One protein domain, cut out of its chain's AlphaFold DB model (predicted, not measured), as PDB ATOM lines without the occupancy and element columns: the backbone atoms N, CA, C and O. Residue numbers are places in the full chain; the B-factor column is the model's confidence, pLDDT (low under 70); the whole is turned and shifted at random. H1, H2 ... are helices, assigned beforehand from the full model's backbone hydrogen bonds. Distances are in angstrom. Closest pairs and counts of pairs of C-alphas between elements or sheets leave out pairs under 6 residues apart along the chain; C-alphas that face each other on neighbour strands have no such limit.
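AT A GLANCE: This is residues 30 to 80 of the 81 residues of the protein "Tnp_DDE_dom domain-containing protein" of Methylocystis parvus (UniProt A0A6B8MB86). The printed part is a long, narrow loop of helices: H1 and H2 follow each other along one side with a corner between them, a wide link swings out past the end of H2, and H3 folds back along the other side towards where H1 began. Residues 59 to 65 of that link stick out at one end and make part of the length, while the first and last printed residues come near each other at the other end. You are reading 51 residues with three named helices, H1, H2 and H3 in that order, and no named strand; the class is all helix. The whole is loose, with a radius of gyration of the C-alphas of 12.3 A, and the C-alphas span 38 by 18 by 12 A.

IN THESE COORDINATES: Start at Ser 30 and go on to C-alpha 33 at (45.895, 36.105, -14.191), where H1 begins; it takes in residues 33 to 44 and measures 16.2 A from first to last C-alpha. Pass Gly 45 and you enter H2, residues 46 to 53, which is 10.4 A long and ends at C-alpha 53, at (45.738, 26.333, 9.083). Residues 54 to 66 then hold no named element. H3, residues 67 to 78, is 16.9 A long and ends at C-alpha 78, at (52.078, 36.498, -7.448).

HOW THE PARTS SIT: Look first at H1 and H2, which are close but not clearly touching: their closest C-alphas, those of Glu 41 and Ala 47, are 7.3 A apart. They run the same way at a steep tilt of 51 degrees. Next find Ala 47 and Asp 68, whose C-alphas, 4.9 A apart, are the closest of H2 and H3. These two helices touch, run opposite ways at a steep tilt of 43 degrees, and form a helical hairpin. H3 also touches H1, with its residues 72 to 77 alone; the closest C-alphas are those of Val 34 and Leu 76, at 5.6 A. H1 and H3 run opposite ways at a shallow tilt of 33 degrees, only just short of steep. Along the backbone of H1, H2 and H3, every O i to N i+4 pair is within hydrogen-bond range.

THE WHOLE: The two C-alphas farthest apart are those of Ser 30 and Leu 61, at 39.1 A, whereas those of Ser 30 and Arg 80, the first and last printed, are 7.0 A apart. The link from H1 to H2 is tight, with one residue, and the link from H2 to H3 is long, with 13. Within that long link, residues 59 to 65 stand free. The printed part has no cut. Its mean pLDDT is 93.7, and no printed residue is under 70.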
ATOM      1  N   SER A  30      50.595  39.359 -18.991       87.31
ATOM      2  CA  SER A  30      49.373  40.085 -18.659       87.31
ATOM      3  C   SER A  30      49.047  39.969 -17.174       87.31
ATOM      4  O   SER A  30      49.134  38.890 -16.592       87.31
ATOM      5  N   ASP A  31      48.528  41.052 -16.596       91.44
ATOM      6  CA  ASP A  31      47.924  41.044 -15.262       91.44
ATOM      7  C   ASP A  31      46.607  40.241 -15.199       91.44
ATOM      8  O   ASP A  31      46.079  40.022 -14.112       91.44
ATOM      9  N   ALA A  32      46.048  39.773 -16.326       89.00
ATOM     10  CA  ALA A  32      44.751  39.084 -16.374       89.00
ATOM     11  C   ALA A  32      44.671  37.827 -15.482       89.00
ATOM     12  O   ALA A  32      43.577  37.455 -15.043       89.00
ATOM     13  N   GLY A  33      45.812  37.210 -15.151       89.56
ATOM     14  CA  GLY A  33      45.895  36.105 -14.191       89.56
ATOM     15  C   GLY A  33      45.314  36.460 -12.816       89.56
ATOM     16  O   GLY A  33      44.651  35.624 -12.194       89.56
ATOM     17  N   VAL A  34      45.437  37.721 -12.385       93.88
ATOM     18  CA  VAL A  34      44.872  38.197 -11.112       93.88
ATOM     19  C   VAL A  34      43.343  38.137 -11.094       93.88
ATOM     20  O   VAL A  34      42.745  37.900 -10.044       93.88
ATOM     21  N   MET A  35      42.683  38.312 -12.244       92.31
ATOM     22  CA  MET A  35      41.221  38.259 -12.334       92.31
ATOM     23  C   MET A  35      40.713  36.827 -12.174       92.31
ATOM     24  O   MET A  35      39.777  36.595 -11.400       92.31
ATOM     25  N   LEU A  36      41.340  35.879 -12.879       91.44
ATOM     26  CA  LEU A  36      41.001  34.458 -12.796       91.44
ATOM     27  C   LEU A  36      41.273  33.922 -11.387       91.44
ATOM     28  O   LEU A  36      40.374  33.357 -10.758       91.44
ATOM     29  N   LEU A  37      42.474  34.174 -10.853       93.88
ATOM     30  CA  LEU A  37      42.825  33.748  -9.500       93.88
ATOM     31  C   LEU A  37      41.944  34.432  -8.453       93.88
ATOM     32  O   LEU A  37      41.509  33.784  -7.509       93.88
ATOM     33  N   GLY A  38      41.596  35.706  -8.639       94.69
ATOM     34  CA  GLY A  38      40.676  36.418  -7.756       94.69
ATOM     35  C   GLY A  38      39.276  35.801  -7.707       94.69
ATOM     36  O   GLY A  38      38.661  35.764  -6.640       94.69
ATOM     37  N   GLN A  39      38.750  35.296  -8.827       93.00
ATOM     38  CA  GLN A  39      37.486  34.551  -8.825       93.00
ATOM     39  C   GLN A  39      37.614  33.195  -8.130       93.00
ATOM     40  O   GLN A  39      36.736  32.847  -7.339       93.00
ATOM     41  N   ALA A  40      38.681  32.446  -8.412       93.06
ATOM     42  CA  ALA A  40      38.938  31.163  -7.766       93.06
ATOM     43  C   ALA A  40      39.089  31.327  -6.248       93.06
ATOM     44  O   ALA A  40      38.440  30.620  -5.483       93.06
ATOM     45  N   GLU A  41      39.846  32.332  -5.815       95.75
ATOM     46  CA  GLU A  41      40.051  32.674  -4.412       95.75
ATOM     47  C   GLU A  41      38.730  33.000  -3.704       95.75
ATOM     48  O   GLU A  41      38.476  32.494  -2.616       95.75
ATOM     49  N   ARG A  42      37.833  33.774  -4.329       93.50
ATOM     50  CA  ARG A  42      36.498  34.041  -3.759       93.50
ATOM     51  C   ARG A  42      35.614  32.796  -3.669       93.50
ATOM     52  O   ARG A  42      34.777  32.723  -2.779       93.50
ATOM     53  N   ARG A  43      35.763  31.841  -4.594       94.06
ATOM     54  CA  ARG A  43      34.981  30.592  -4.600       94.06
ATOM     55  C   ARG A  43      35.510  29.565  -3.602       94.06
ATOM     56  O   ARG A  43      34.724  28.833  -3.015       94.06
ATOM     57  N   LEU A  44      36.828  29.483  -3.450       95.81
ATOM     58  CA  LEU A  44      37.493  28.440  -2.672       95.81
ATOM     59  C   LEU A  44      37.883  28.892  -1.261       95.81
ATOM     60  O   LEU A  44      38.082  28.023  -0.408       95.81
ATOM     61  N   GLY A  45      38.001  30.203  -1.028       96.62
ATOM     62  CA  GLY A  45      38.439  30.798   0.235       96.62
ATOM     63  C   GLY A  45      39.846  30.350   0.631       96.62
ATOM     64  O   GLY A  45      40.035  29.893   1.759       96.62
ATOM     65  N   LEU A  46      40.819  30.374  -0.290       95.88
ATOM     66  CA  LEU A  46      42.148  29.807  -0.015       95.88
ATOM     67  C   LEU A  46      42.866  30.616   1.063       95.88
ATOM     68  O   LEU A  46      43.475  30.017   1.946       95.88
ATOM     69  N   ALA A  47      42.775  31.947   1.031       97.06
ATOM     70  CA  ALA A  47      43.419  32.794   2.032       97.06
ATOM     71  C   ALA A  47      42.863  32.545   3.441       97.06
ATOM     72  O   ALA A  47      43.632  32.455   4.397       97.06
ATOM     73  N   ASP A  48      41.548  32.357   3.555       96.88
ATOM     74  CA  ASP A  48      40.876  32.090   4.830       96.88
ATOM     75  C   ASP A  48      41.274  30.704   5.366       96.88
ATOM     76  O   ASP A  48      41.616  30.552   6.539       96.88
ATOM     77  N   LYS A  49      41.324  29.695   4.485       96.44
ATOM     78  CA  LYS A  49      41.793  28.341   4.825       96.44
ATOM     79  C   LYS A  49      43.255  28.327   5.265       96.44
ATOM     80  O   LYS A  49      43.589  27.651   6.233       96.44
ATOM     81  N   LEU A  50      44.120  29.078   4.585       95.19
ATOM     82  CA  LEU A  50      45.527  29.216   4.967       95.19
ATOM     83  C   LEU A  50      45.675  29.928   6.314       95.19
ATOM     84  O   LEU A  50      46.453  29.482   7.154       95.19
ATOM     85  N   ALA A  51      44.904  30.991   6.549       95.31
ATOM     86  CA  ALA A  51      44.892  31.696   7.827       95.31
ATOM     87  C   ALA A  51      44.421  30.801   8.981       95.31
ATOM     88  O   ALA A  51      44.983  30.878  10.069       95.31
ATOM     89  N   ALA A  52      43.443  29.922   8.743       94.81
ATOM     90  CA  ALA A  52      42.981  28.952   9.734       94.81
ATOM     91  C   ALA A  52      43.997  27.823   9.992       94.81
ATOM     92  O   ALA A  52      44.084  27.322  11.110       94.81
ATOM     93  N   ALA A  53      44.760  27.416   8.974       95.44
ATOM     94  CA  ALA A  53      45.738  26.333   9.083       95.44
ATOM     95  C   ALA A  53      47.053  26.757   9.760       95.44
ATOM     96  O   ALA A  53      47.762  25.912  10.307       95.44
ATOM     97  N   ILE A  54      47.401  28.045   9.718       90.06
ATOM     98  CA  ILE A  54      48.670  28.554  10.244       90.06
ATOM     99  C   ILE A  54      48.421  29.270  11.573       90.06
ATOM    100  O   ILE A  54      47.977  30.416  11.615       90.06
ATOM    101  N   ALA A  55      48.781  28.611  12.674       82.81
ATOM    102  CA  ALA A  55      48.777  29.228  13.994       82.81
ATOM    103  C   ALA A  55      49.950  30.214  14.124       82.81
ATOM    104  O   ALA A  55      51.093  29.814  14.347       82.81
ATOM    105  N   VAL A  56      49.670  31.514  13.998       85.19
ATOM    106  CA  VAL A  56      50.641  32.583  14.277       85.19
ATOM    107  C   VAL A  56      50.192  33.347  15.520       85.19
ATOM    108  O   VAL A  56      49.228  34.114  15.438       85.19
ATOM    109  N   PRO A  57      50.875  33.193  16.668       88.50
ATOM    110  CA  PRO A  57      50.636  34.039  17.827       88.50
ATOM    111  C   PRO A  57      50.914  35.497  17.449       88.50
ATOM    112  O   PRO A  57      52.038  35.866  17.109       88.50
ATOM    113  N   ARG A  58      49.879  36.336  17.476       90.19
ATOM    114  CA  ARG A  58      49.979  37.772  17.200       90.19
ATOM    115  C   ARG A  58      49.338  38.535  18.343       90.19
ATOM    116  O   ARG A  58      48.246  38.182  18.772       90.19
ATOM    117  N   ASN A  59      50.001  39.590  18.812       94.00
ATOM    118  CA  ASN A  59      49.420  40.488  19.805       94.00
ATOM    119  C   ASN A  59      48.230  41.235  19.173       94.00
ATOM    120  O   ASN A  59      48.476  42.028  18.259       94.00
ATOM    121  N   PRO A  60      46.983  41.040  19.647       90.75
ATOM    122  CA  PRO A  60      45.797  41.660  19.056       90.75
ATOM    123  C   PRO A  60      45.851  43.190  19.018       90.75
ATOM    124  O   PRO A  60      45.305  43.793  18.100       90.75
ATOM    125  N   LEU A  61      46.565  43.818  19.961       96.44
ATOM    126  CA  LEU A  61      46.708  45.276  20.039       96.44
ATOM    127  C   LEU A  61      47.588  45.864  18.924       96.44
ATOM    128  O   LEU A  61      47.598  47.074  18.729       96.44
ATOM    129  N   LEU A  62      48.330  45.020  18.199       94.94
ATOM    130  CA  LEU A  62      49.255  45.416  17.131       94.94
ATOM    131  C   LEU A  62      48.802  44.909  15.745       94.94
ATOM    132  O   LEU A  62      49.587  44.898  14.794       94.94
ATOM    133  N   ILE A  63      47.558  44.433  15.607       94.12
ATOM    134  CA  ILE A  63      47.024  43.906  14.343       94.12
ATOM    135  C   ILE A  63      46.318  45.017  13.561       94.12
ATOM    136  O   ILE A  63      45.217  45.423  13.906       94.12
ATOM    137  N   THR A  64      46.919  45.450  12.448       96.38
ATOM    138  CA  THR A  64      46.252  46.318  11.454       96.38
ATOM    139  C   THR A  64      45.539  45.510  10.368       96.38
ATOM    140  O   THR A  64      44.434  45.845   9.959       96.38
ATOM    141  N   HIS A  65      46.166  44.423   9.905       95.62
ATOM    142  CA  HIS A  65      45.625  43.541   8.871       95.62
ATOM    143  C   HIS A  65      45.525  42.104   9.383       95.62
ATOM    144  O   HIS A  65      46.475  41.579   9.989       95.62
ATOM    145  N   SER A  66      44.377  41.478   9.118       93.81
ATOM    146  CA  SER A  66      44.137  40.064   9.393       93.81
ATOM    147  C   SER A  66      45.073  39.180   8.565       93.81
ATOM    148  O   SER A  66      45.635  39.604   7.550       93.81
ATOM    149  N   LEU A  67      45.297  37.950   9.026       94.88
ATOM    150  CA  LEU A  67      46.228  37.036   8.366       94.88
ATOM    151  C   LEU A  67      45.718  36.607   6.979       94.88
ATOM    152  O   LEU A  67      46.502  36.556   6.034       94.88
ATOM    153  N   ASP A  68      44.408  36.399   6.833       96.25
ATOM    154  CA  ASP A  68      43.757  36.134   5.546       96.25
ATOM    155  C   ASP A  68      43.941  37.299   4.563       96.25
ATOM    156  O   ASP A  68      44.256  37.069   3.399       96.25
ATOM    157  N   SER A  69      43.846  38.552   5.018       96.38
ATOM    158  CA  SER A  69      44.048  39.727   4.167       96.38
ATOM    159  C   SER A  69      45.481  39.793   3.633       96.38
ATOM    160  O   SER A  69      45.697  40.000   2.435       96.38
ATOM    161  N   ILE A  70      46.466  39.513   4.494       95.88
ATOM    162  CA  ILE A  70      47.884  39.437   4.113       95.88
ATOM    163  C   ILE A  70      48.109  38.321   3.085       95.88
ATOM    164  O   ILE A  70      48.748  38.552   2.052       95.88
ATOM    165  N   PHE A  71      47.568  37.124   3.324       96.19
ATOM    166  CA  PHE A  71      47.697  36.010   2.385       96.19
ATOM    167  C   PHE A  71      47.019  36.300   1.054       96.19
ATOM    168  O   PHE A  71      47.639  36.113   0.008       96.19
ATOM    169  N   ARG A  72      45.794  36.822   1.074       97.50
ATOM    170  CA  ARG A  72      45.046  37.182  -0.132       97.50
ATOM    171  C   ARG A  72      45.814  38.202  -0.966       97.50
ATOM    172  O   ARG A  72      45.965  38.006  -2.171       97.50
ATOM    173  N   ALA A  73      46.364  39.239  -0.336       96.75
ATOM    174  CA  ALA A  73      47.189  40.231  -1.019       96.75
ATOM    175  C   ALA A  73      48.420  39.593  -1.683       96.75
ATOM    176  O   ALA A  73      48.703  39.865  -2.851       96.75
ATOM    177  N   ARG A  74      49.128  38.703  -0.974       96.00
ATOM    178  CA  ARG A  74      50.330  38.047  -1.507       96.00
ATOM    179  C   ARG A  74      50.020  37.076  -2.646       96.00
ATOM    180  O   ARG A  74      50.714  37.109  -3.657       96.00
ATOM    181  N   ILE A  75      48.990  36.247  -2.492       95.62
ATOM    182  CA  ILE A  75      48.541  35.279  -3.503       95.62
ATOM    183  C   ILE A  75      48.188  36.003  -4.805       95.62
ATOM    184  O   ILE A  75      48.670  35.626  -5.872       95.62
ATOM    185  N   LEU A  76      47.405  37.083  -4.724       96.25
ATOM    186  CA  LEU A  76      47.009  37.848  -5.906       96.25
ATOM    187  C   LEU A  76      48.185  38.595  -6.544       96.25
ATOM    188  O   LEU A  76      48.253  38.675  -7.765       96.25
ATOM    189  N   ALA A  77      49.134  39.097  -5.747       95.44
ATOM    190  CA  ALA A  77      50.330  39.751  -6.272       95.44
ATOM    191  C   ALA A  77      51.232  38.798  -7.076       95.44
ATOM    192  O   ALA A  77      51.834  39.229  -8.050       95.44
ATOM    193  N   ILE A  78      51.306  37.514  -6.705       93.06
ATOM    194  CA  ILE A  78      52.078  36.498  -7.448       93.06
ATOM    195  C   ILE A  78      51.462  36.216  -8.827       93.06
ATOM    196  O   ILE A  78      52.179  35.874  -9.760       93.06
ATOM    197  N   ALA A  79      50.144  36.375  -8.971       91.38
ATOM    198  CA  ALA A  79      49.438  36.146 -10.232       91.38
ATOM    199  C   ALA A  79      49.504  37.321 -11.218       91.38
ATOM    200  O   ALA A  79      48.886  37.262 -12.284       91.38
ATOM    201  N   ARG A  80      50.214  38.390 -10.857       89.62
ATOM    202  CA  ARG A  80      50.543  39.487 -11.763       89.62
ATOM    203  C   ARG A  80      51.760  39.063 -12.583       89.62
ATOM    204  O   ARG A  80      52.838  38.892 -12.017       89.62
TER     205      ARG A  80